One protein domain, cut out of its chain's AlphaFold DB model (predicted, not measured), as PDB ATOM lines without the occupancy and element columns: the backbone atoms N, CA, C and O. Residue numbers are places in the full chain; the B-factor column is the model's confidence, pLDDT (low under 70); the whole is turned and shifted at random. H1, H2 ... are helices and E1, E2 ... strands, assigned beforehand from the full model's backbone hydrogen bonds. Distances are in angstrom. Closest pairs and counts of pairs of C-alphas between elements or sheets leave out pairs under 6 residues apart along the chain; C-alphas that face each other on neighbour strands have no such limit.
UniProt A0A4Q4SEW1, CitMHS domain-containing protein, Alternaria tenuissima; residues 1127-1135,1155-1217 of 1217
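Overview. This is residues 1127 to 1135 and 1155 to 1217 of the 1217 residues of the protein "CitMHS domain-containing protein" of Alternaria tenuissima (UniProt A0A4Q4SEW1). Little regular structure: a small two-stranded antiparallel ribbon, E1 and E2, lies in the middle of a flat, loose body, with helix H1 towards one end and the loop 1182 to 1194 making the other. The 72 printed residues hold H1, E1, H2, E2 in that order; the class is mixed, with 28 residues in named elements. The radius of gyration of the C-alphas is 14.0 A, the spans 46 by 24 by 13 A.

Arrangement. H1, residues 1155 to 1164, is apart from H2, residues 1176 to 1181. E1, residues 1168 to 1172, is antiparallel to E2, residues 1195 to 1201, at 152 degrees; N 1170 and O 1199 are 3.0 A apart, within hydrogen-bond range. Residues 1195 to 1196 pair in parallel with 1215 to 1216. Every O i to N i+4 pair is within range in H2, 5 of 6 in H1.

Along the chain. H1 begins at C-alpha 1155 (160.774, 139.539, 168.521) and spans 15.1 A; E1 spans 10.0 A, H2 8.8 A. E2 spans 17.5 A, ending at C-alpha 1201 (163.769, 152.138, 158.300).

Size, cuts and confidence. Residues 1136 to 1154 are cut out, a 17.7 A gap between C-alphas 1135 and 1155. The link H2 to E2 is long. pLDDT is under 70 in residues 1132 to 1135, 1155 to 1158 and 1181 to 1194.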
ATOM      1  N   SER A1127     162.200 145.657 157.168       82.50
ATOM      2  CA  SER A1127     163.161 144.591 156.861       82.50
ATOM      3  C   SER A1127     163.596 143.826 158.123       82.50
ATOM      4  O   SER A1127     163.893 144.469 159.131       82.50
ATOM      5  N   PRO A1128     163.795 142.493 158.058       76.94
ATOM      6  CA  PRO A1128     164.465 141.723 159.112       76.94
ATOM      7  C   PRO A1128     165.867 142.251 159.468       76.94
ATOM      8  O   PRO A1128     166.389 141.996 160.545       76.94
ATOM      9  N   LEU A1129     166.516 143.001 158.568       76.88
ATOM     10  CA  LEU A1129     167.839 143.585 158.816       76.88
ATOM     11  C   LEU A1129     167.801 144.959 159.512       76.88
ATOM     12  O   LEU A1129     168.872 145.516 159.762       76.88
ATOM     13  N   SER A1130     166.620 145.528 159.777       79.69
ATOM     14  CA  SER A1130     166.495 146.880 160.334       79.69
ATOM     15  C   SER A1130     166.958 146.971 161.789       79.69
ATOM     16  O   SER A1130     166.700 146.086 162.602       79.69
ATOM     17  N   LYS A1131     167.639 148.072 162.121       75.50
ATOM     18  CA  LYS A1131     168.371 148.248 163.379       75.50
ATOM     19  C   LYS A1131     167.859 149.431 164.192       75.50
ATOM     20  O   LYS A1131     167.807 150.555 163.693       75.50
ATOM     21  N   ALA A1132     167.557 149.210 165.468       69.69
ATOM     22  CA  ALA A1132     167.297 150.282 166.429       69.69
ATOM     23  C   ALA A1132     168.612 150.809 167.056       69.69
ATOM     24  O   ALA A1132     169.536 150.016 167.267       69.69
ATOM     25  N   PRO A1133     168.716 152.117 167.374       64.00
ATOM     26  CA  PRO A1133     169.781 152.660 168.226       64.00
ATOM     27  C   PRO A1133     169.735 152.082 169.651       64.00
ATOM     28  O   PRO A1133     168.661 151.770 170.159       64.00
ATOM     29  N   LEU A1134     170.896 151.980 170.307       52.12
ATOM     30  CA  LEU A1134     171.070 151.250 171.575       52.12
ATOM     31  C   LEU A1134     170.458 151.927 172.824       52.12
ATOM     32  O   LEU A1134     170.397 151.307 173.881       52.12
ATOM     33  N   ASP A1135     169.950 153.160 172.720       47.00
ATOM     34  CA  ASP A1135     169.506 153.973 173.870       47.00
ATOM     35  C   ASP A1135     168.235 153.470 174.605       47.00
ATOM     36  O   ASP A1135     167.857 154.048 175.625       47.00
ATOM     37  N   GLY A1155     160.253 138.450 169.374       50.62
ATOM     38  CA  GLY A1155     160.774 139.539 168.521       50.62
ATOM     39  C   GLY A1155     160.074 140.909 168.640       50.62
ATOM     40  O   GLY A1155     160.581 141.925 168.152       50.62
ATOM     41  N   HIS A1156     158.939 140.975 169.343       54.69
ATOM     42  CA  HIS A1156     158.156 142.187 169.607       54.69
ATOM     43  C   HIS A1156     158.976 143.354 170.193       54.69
ATOM     44  O   HIS A1156     158.697 144.517 169.889       54.69
ATOM     45  N   GLY A1157     160.000 143.075 171.012       56.91
ATOM     46  CA  GLY A1157     160.837 144.112 171.631       56.91
ATOM     47  C   GLY A1157     161.645 144.940 170.622       56.91
ATOM     48  O   GLY A1157     161.684 146.169 170.717       56.91
ATOM     49  N   GLY A1158     162.238 144.288 169.616       65.38
ATOM     50  CA  GLY A1158     163.061 144.954 168.599       65.38
ATOM     51  C   GLY A1158     162.236 145.856 167.679       65.38
ATOM     52  O   GLY A1158     162.579 147.020 167.460       65.38
ATOM     53  N   LEU A1159     161.087 145.361 167.211       74.50
ATOM     54  CA  LEU A1159     160.164 146.131 166.373       74.50
ATOM     55  C   LEU A1159     159.553 147.333 167.121       74.50
ATOM     56  O   LEU A1159     159.371 148.405 166.537       74.50
ATOM     57  N   LEU A1160     159.306 147.206 168.430       74.94
ATOM     58  CA  LEU A1160     158.888 148.319 169.289       74.94
ATOM     59  C   LEU A1160     159.973 149.408 169.411       74.94
ATOM     60  O   LEU A1160     159.650 150.597 169.402       74.94
ATOM     61  N   ALA A1161     161.251 149.031 169.496       72.81
ATOM     62  CA  ALA A1161     162.358 149.989 169.517       72.81
ATOM     63  C   ALA A1161     162.508 150.709 168.162       72.81
ATOM     64  O   ALA A1161     162.676 151.932 168.119       72.81
ATOM     65  N   VAL A1162     162.349 149.989 167.042       80.19
ATOM     66  CA  VAL A1162     162.312 150.592 165.696       80.19
ATOM     67  C   VAL A1162     161.160 151.599 165.574       80.19
ATOM     68  O   VAL A1162     161.387 152.719 165.111       80.19
ATOM     69  N   SER A1163     159.950 151.272 166.045       80.75
ATOM     70  CA  SER A1163     158.781 152.161 165.926       80.75
ATOM     71  C   SER A1163     158.887 153.458 166.744       80.75
ATOM     72  O   SER A1163     158.256 154.463 166.407       80.75
ATOM     73  N   ARG A1164     159.730 153.474 167.785       79.62
ATOM     74  CA  ARG A1164     160.043 154.657 168.608       79.62
ATOM     75  C   ARG A1164     161.174 155.529 168.054       79.62
ATOM     76  O   ARG A1164     161.339 156.662 168.506       79.62
ATOM     77  N   SER A1165     161.950 155.011 167.104       82.25
ATOM     78  CA  SER A1165     163.133 155.673 166.547       82.25
ATOM     79  C   SER A1165     162.798 156.816 165.568       82.25
ATOM     80  O   SER A1165     161.636 157.134 165.291       82.25
ATOM     81  N   LEU A1166     163.834 157.467 165.026       87.00
ATOM     82  CA  LEU A1166     163.680 158.404 163.914       87.00
ATOM     83  C   LEU A1166     163.597 157.621 162.597       87.00
ATOM     84  O   LEU A1166     164.602 157.100 162.115       87.00
ATOM     85  N   LEU A1167     162.406 157.578 162.001       89.94
ATOM     86  CA  LEU A1167     162.113 156.784 160.807       89.94
ATOM     87  C   LEU A1167     162.173 157.613 159.519       89.94
ATOM     88  O   LEU A1167     161.810 158.791 159.492       89.94
ATOM     89  N   SER A1168     162.592 156.966 158.434       91.69
ATOM     90  CA  SER A1168     162.505 157.438 157.045       91.69
ATOM     91  C   SER A1168     161.906 156.324 156.187       91.69
ATOM     92  O   SER A1168     162.086 155.151 156.503       91.69
ATOM     93  N   TRP A1169     161.205 156.668 155.107       91.75
ATOM     94  CA  TRP A1169     160.625 155.693 154.177       91.75
ATOM     95  C   TRP A1169     161.356 155.694 152.836       91.75
ATOM     96  O   TRP A1169     161.585 156.755 152.241       91.75
ATOM     97  N   GLY A1170     161.684 154.505 152.334       89.69
ATOM     98  CA  GLY A1170     162.363 154.331 151.059       89.69
ATOM     99  C   GLY A1170     162.897 152.916 150.865       89.69
ATOM    100  O   GLY A1170     162.319 151.950 151.344       89.69
ATOM    101  N   VAL A1171     164.003 152.808 150.135       89.94
ATOM    102  CA  VAL A1171     164.646 151.534 149.809       89.94
ATOM    103  C   VAL A1171     165.500 151.058 150.976       89.94
ATOM    104  O   VAL A1171     166.421 151.773 151.390       89.94
ATOM    105  N   VAL A1172     165.224 149.846 151.456       88.50
ATOM    106  CA  VAL A1172     165.930 149.182 152.564       88.50
ATOM    107  C   VAL A1172     166.558 147.871 152.067       88.50
ATOM    108  O   VAL A1172     166.118 147.290 151.073       88.50
ATOM    109  N   LYS A1173     167.644 147.423 152.710       84.88
ATOM    110  CA  LYS A1173     168.293 146.137 152.397       84.88
ATOM    111  C   LYS A1173     167.484 144.969 152.961       84.88
ATOM    112  O   LYS A1173     167.045 145.040 154.104       84.88
ATOM    113  N   MET A1174     167.381 143.882 152.205       83.69
ATOM    114  CA  MET A1174     166.811 142.602 152.645       83.69
ATOM    115  C   MET A1174     167.900 141.526 152.839       83.69
ATOM    116  O   MET A1174     169.022 141.706 152.353       83.69
ATOM    117  N   PRO A1175     167.614 140.413 153.545       83.44
ATOM    118  CA  PRO A1175     168.493 139.241 153.590       83.44
ATOM    119  C   PRO A1175     168.705 138.627 152.197       83.44
ATOM    120  O   PRO A1175     167.811 138.684 151.352       83.44
ATOM    121  N   GLN A1176     169.850 137.974 151.961       79.00
ATOM    122  CA  GLN A1176     170.174 137.405 150.642       79.00
ATOM    123  C   GLN A1176     169.115 136.402 150.149       79.00
ATOM    124  O   GLN A1176     168.640 136.521 149.024       79.00
ATOM    125  N   ALA A1177     168.646 135.512 151.031       77.62
ATOM    126  CA  ALA A1177     167.608 134.528 150.716       77.62
ATOM    127  C   ALA A1177     166.275 135.153 150.248       77.62
ATOM    128  O   ALA A1177     165.550 134.538 149.468       77.62
ATOM    129  N   TRP A1178     165.955 136.383 150.674       80.25
ATOM    130  CA  TRP A1178     164.779 137.105 150.179       80.25
ATOM    131  C   TRP A1178     164.981 137.552 148.728       80.25
ATOM    132  O   TRP A1178     164.083 137.364 147.907       80.25
ATOM    133  N   TYR A1179     166.163 138.077 148.381       78.00
ATOM    134  CA  TYR A1179     166.481 138.424 146.992       78.00
ATOM    135  C   TYR A1179     166.467 137.185 146.092       78.00
ATOM    136  O   TYR A1179     165.895 137.243 145.008       78.00
ATOM    137  N   ASP A1180     167.025 136.063 146.558       74.06
ATOM    138  CA  ASP A1180     167.088 134.802 145.806       74.06
ATOM    139  C   ASP A1180     165.691 134.215 145.510       74.06
ATOM    140  O   ASP A1180     165.482 133.606 144.454       74.06
ATOM    141  N   ALA A1181     164.723 134.442 146.408       69.81
ATOM    142  CA  ALA A1181     163.316 134.085 146.220       69.81
ATOM    143  C   ALA A1181     162.572 135.026 145.248       69.81
ATOM    144  O   ALA A1181     161.720 134.566 144.488       69.81
ATOM    145  N   HIS A1182     162.914 136.319 145.228       65.50
ATOM    146  CA  HIS A1182     162.236 137.352 144.425       65.50
ATOM    147  C   HIS A1182     162.893 137.636 143.058       65.50
ATOM    148  O   HIS A1182     162.534 138.605 142.383       65.50
ATOM    149  N   VAL A1183     163.833 136.798 142.598       59.78
ATOM    150  CA  VAL A1183     164.428 136.926 141.255       59.78
ATOM    151  C   VAL A1183     163.387 136.639 140.166       59.78
ATOM    152  O   VAL A1183     162.962 135.494 139.987       59.78
ATOM    153  N   ASP A1184     163.060 137.641 139.345       53.19
ATOM    154  CA  ASP A1184     162.294 137.425 138.111       53.19
ATOM    155  C   ASP A1184     163.130 136.644 137.081       53.19
ATOM    156  O   ASP A1184     163.896 137.197 136.285       53.19
ATOM    157  N   ARG A1185     162.972 135.317 137.098       51.28
ATOM    158  CA  ARG A1185     163.656 134.385 136.191       51.28
ATOM    159  C   ARG A1185     163.154 134.448 134.737       51.28
ATOM    160  O   ARG A1185     163.655 133.682 133.916       51.28
ATOM    161  N   ARG A1186     162.182 135.303 134.374       47.94
ATOM    162  CA  ARG A1186     161.559 135.319 133.032       47.94
ATOM    163  C   ARG A1186     161.889 136.575 132.212       47.94
ATOM    164  O   ARG A1186     161.077 137.472 132.024       47.94
ATOM    165  N   ASN A1187     163.067 136.541 131.583       47.91
ATOM    166  CA  ASN A1187     163.462 137.386 130.441       47.91
ATOM    167  C   ASN A1187     163.533 138.912 130.681       47.91
ATOM    168  O   ASN A1187     163.486 139.696 129.729       47.91
ATOM    169  N   ALA A1188     163.728 139.358 131.923       49.28
ATOM    170  CA  ALA A1188     164.011 140.762 132.217       49.28
ATOM    171  C   ALA A1188     165.455 141.177 131.810       49.28
ATOM    172  O   ALA A1188     166.415 140.442 132.089       49.28
ATOM    173  N   PRO A1189     165.652 142.366 131.194       52.09
ATOM    174  CA  PRO A1189     166.982 142.935 130.961       52.09
ATOM    175  C   PRO A1189     167.655 143.309 132.289       52.09
ATOM    176  O   PRO A1189     166.977 143.591 133.275       52.09
ATOM    177  N   GLU A1190     168.987 143.353 132.313       53.31
ATOM    178  CA  GLU A1190     169.792 143.402 133.549       53.31
ATOM    179  C   GLU A1190     169.421 144.539 134.507       53.31
ATOM    180  O   GLU A1190     169.291 144.318 135.708       53.31
ATOM    181  N   SER A1191     169.118 145.726 133.975       47.25
ATOM    182  CA  SER A1191     168.680 146.898 134.749       47.25
ATOM    183  C   SER A1191     167.325 146.744 135.462       47.25
ATOM    184  O   SER A1191     166.936 147.635 136.217       47.25
ATOM    185  N   ARG A1192     166.611 145.629 135.245       50.56
ATOM    186  CA  ARG A1192     165.355 145.256 135.916       50.56
ATOM    187  C   ARG A1192     165.449 143.977 136.760       50.56
ATOM    188  O   ARG A1192     164.453 143.626 137.374       50.56
ATOM    189  N   ARG A1193     166.593 143.277 136.794       54.81
ATOM    190  CA  ARG A1193     166.716 141.975 137.491       54.81
ATOM    191  C   ARG A1193     166.787 142.082 139.017       54.81
ATOM    192  O   ARG A1193     166.458 141.120 139.698       54.81
ATOM    193  N   ALA A1194     167.211 143.228 139.549       65.38
ATOM    194  CA  ALA A1194     167.219 143.487 140.984       65.38
ATOM    195  C   ALA A1194     165.867 144.063 141.427       65.38
ATOM    196  O   ALA A1194     165.552 145.215 141.110       65.38
ATOM    197  N   VAL A1195     165.090 143.262 142.159       74.81
ATOM    198  CA  VAL A1195     163.934 143.728 142.936       74.81
ATOM    199  C   VAL A1195     164.454 144.313 144.249       74.81
ATOM    200  O   VAL A1195     165.271 143.698 144.930       74.81
ATOM    201  N   GLU A1196     164.016 145.519 144.591       83.75
ATOM    202  CA  GLU A1196     164.391 146.226 145.823       83.75
ATOM    203  C   GLU A1196     163.174 146.328 146.772       83.75
ATOM    204  O   GLU A1196     162.045 146.406 146.300       83.75
ATOM    205  N   HIS A1197     163.368 146.346 148.096       85.19
ATOM    206  CA  HIS A1197     162.258 146.429 149.070       85.19
ATOM    207  C   HIS A1197     161.933 147.874 149.465       85.19
ATOM    208  O   HIS A1197     162.859 148.675 149.638       85.19
ATOM    209  N   LEU A1198     160.650 148.206 149.655       87.44
ATOM    210  CA  LEU A1198     160.198 149.526 150.123       87.44
ATOM    211  C   LEU A1198     159.550 149.491 151.514       87.44
ATOM    212  O   LEU A1198     158.402 149.085 151.670       87.44
ATOM    213  N   SER A1199     160.234 150.048 152.514       89.00
ATOM    214  CA  SER A1199     159.726 150.116 153.890       89.00
ATOM    215  C   SER A1199     160.101 151.409 154.610       89.00
ATOM    216  O   SER A1199     160.876 152.240 154.122       89.00
ATOM    217  N   PHE A1200     159.564 151.573 155.819       90.62
ATOM    218  CA  PHE A1200     160.234 152.383 156.833       90.62
ATOM    219  C   PHE A1200     161.550 151.721 157.272       90.62
ATOM    220  O   PHE A1200     161.681 150.496 157.245       90.62
ATOM    221  N   GLY A1201     162.508 152.546 157.687       88.31
ATOM    222  CA  GLY A1201     163.769 152.138 158.300       88.31
ATOM    223  C   GLY A1201     164.395 153.285 159.099       88.31
ATOM    224  O   GLY A1201     163.987 154.447 158.972       88.31
ATOM    225  N   THR A1202     165.370 152.960 159.940       88.25
ATOM    226  CA  THR A1202     166.058 153.912 160.828       88.25
ATOM    227  C   THR A1202     167.266 154.562 160.140       88.25
ATOM    228  O   THR A1202     167.614 154.242 159.000       88.25
ATOM    229  N   SER A1203     167.947 155.483 160.828       84.19
ATOM    230  CA  SER A1203     169.217 156.055 160.358       84.19
ATOM    231  C   SER A1203     170.323 155.012 160.145       84.19
ATOM    232  O   SER A1203     171.195 155.230 159.304       84.19
ATOM    233  N   LEU A1204     170.276 153.882 160.859       83.31
ATOM    234  CA  LEU A1204     171.253 152.790 160.759       83.31
ATOM    235  C   LEU A1204     171.048 151.934 159.497       83.31
ATOM    236  O   LEU A1204     172.005 151.378 158.961       83.31
ATOM    237  N   ASP A1205     169.821 151.888 158.974       82.06
ATOM    238  CA  ASP A1205     169.441 151.046 157.831       82.06
ATOM    239  C   ASP A1205     169.930 151.608 156.481       82.06
ATOM    240  O   ASP A1205     169.881 150.933 155.448       82.06
ATOM    241  N   GLY A1206     170.402 152.861 156.469       81.88
ATOM    242  CA  GLY A1206     170.937 153.523 155.276       81.88
ATOM    243  C   GLY A1206     169.891 153.795 154.187       81.88
ATOM    244  O   GLY A1206     170.238 153.770 153.003       81.88
ATOM    245  N   VAL A1207     168.631 154.029 154.584       88.06
ATOM    246  CA  VAL A1207     167.440 154.167 153.719       88.06
ATOM    247  C   VAL A1207     167.690 155.076 152.505       88.06
ATOM    248  O   VAL A1207     168.014 156.258 152.649       88.06
ATOM    249  N   LYS A1208     167.496 154.546 151.288       88.75
ATOM    250  CA  LYS A1208     167.726 155.277 150.022       88.75
ATOM    251  C   LYS A1208     166.422 155.725 149.361       88.75
ATOM    252  O   LYS A1208     165.346 155.210 149.639       88.75
ATOM    253  N   LYS A1209     166.501 156.691 148.442       86.44
ATOM    254  CA  LYS A1209     165.336 157.162 147.667       86.44
ATOM    255  C   LYS A1209     165.017 156.184 146.521       86.44
ATOM    256  O   LYS A1209     165.955 155.768 145.841       86.44
ATOM    257  N   PRO A1210     163.737 155.850 146.262       85.94
ATOM    258  CA  PRO A1210     163.358 154.901 145.213       85.94
ATOM    259  C   PRO A1210     163.605 155.457 143.806       85.94
ATOM    260  O   PRO A1210     163.311 156.621 143.515       85.94
ATOM    261  N   ILE A1211     164.125 154.612 142.913       83.69
ATOM    262  CA  ILE A1211     164.581 155.002 141.574       83.69
ATOM    263  C   ILE A1211     163.503 154.676 140.535       83.69
ATOM    264  O   ILE A1211     163.041 153.545 140.396       83.69
ATOM    265  N   ARG A1212     163.104 155.687 139.755       79.94
ATOM    266  CA  ARG A1212     162.123 155.535 138.671       79.94
ATOM    267  C   ARG A1212     162.636 154.542 137.621       79.94
ATOM    268  O   ARG A1212     163.688 154.765 137.032       79.94
ATOM    269  N   GLY A1213     161.853 153.502 137.341       75.38
ATOM    270  CA  GLY A1213     162.170 152.475 136.344       75.38
ATOM    271  C   GLY A1213     162.724 151.154 136.893       75.38
ATOM    272  O   GLY A1213     162.888 150.232 136.098       75.38
ATOM    273  N   ARG A1214     162.956 151.034 138.209       79.00
ATOM    274  CA  ARG A1214     163.247 149.749 138.877       79.00
ATOM    275  C   ARG A1214     161.972 149.029 139.326       79.00
ATOM    276  O   ARG A1214     160.909 149.652 139.404       79.00
ATOM    277  N   LEU A1215     162.091 147.727 139.583       78.88
ATOM    278  CA  LEU A1215     161.058 146.913 140.224       78.88
ATOM    279  C   LEU A1215     161.232 146.971 141.744       78.88
ATOM    280  O   LEU A1215     162.358 146.883 142.234       78.88
ATOM    281  N   TYR A1216     160.121 147.092 142.463       81.69
ATOM    282  CA  TYR A1216     160.089 147.038 143.921       81.69
ATOM    283  C   TYR A1216     159.051 146.038 144.417       81.69
ATOM    284  O   TYR A1216     158.054 145.803 143.729       81.69
ATOM    285  N   SER A1217     159.292 145.502 145.609       75.44
ATOM    286  CA  SER A1217     158.306 144.782 146.418       75.44
ATOM    287  C   SER A1217     158.029 145.512 147.732       75.44
ATOM    288  O   SER A1217     158.797 146.450 148.058       75.44
TER     289      SER A1217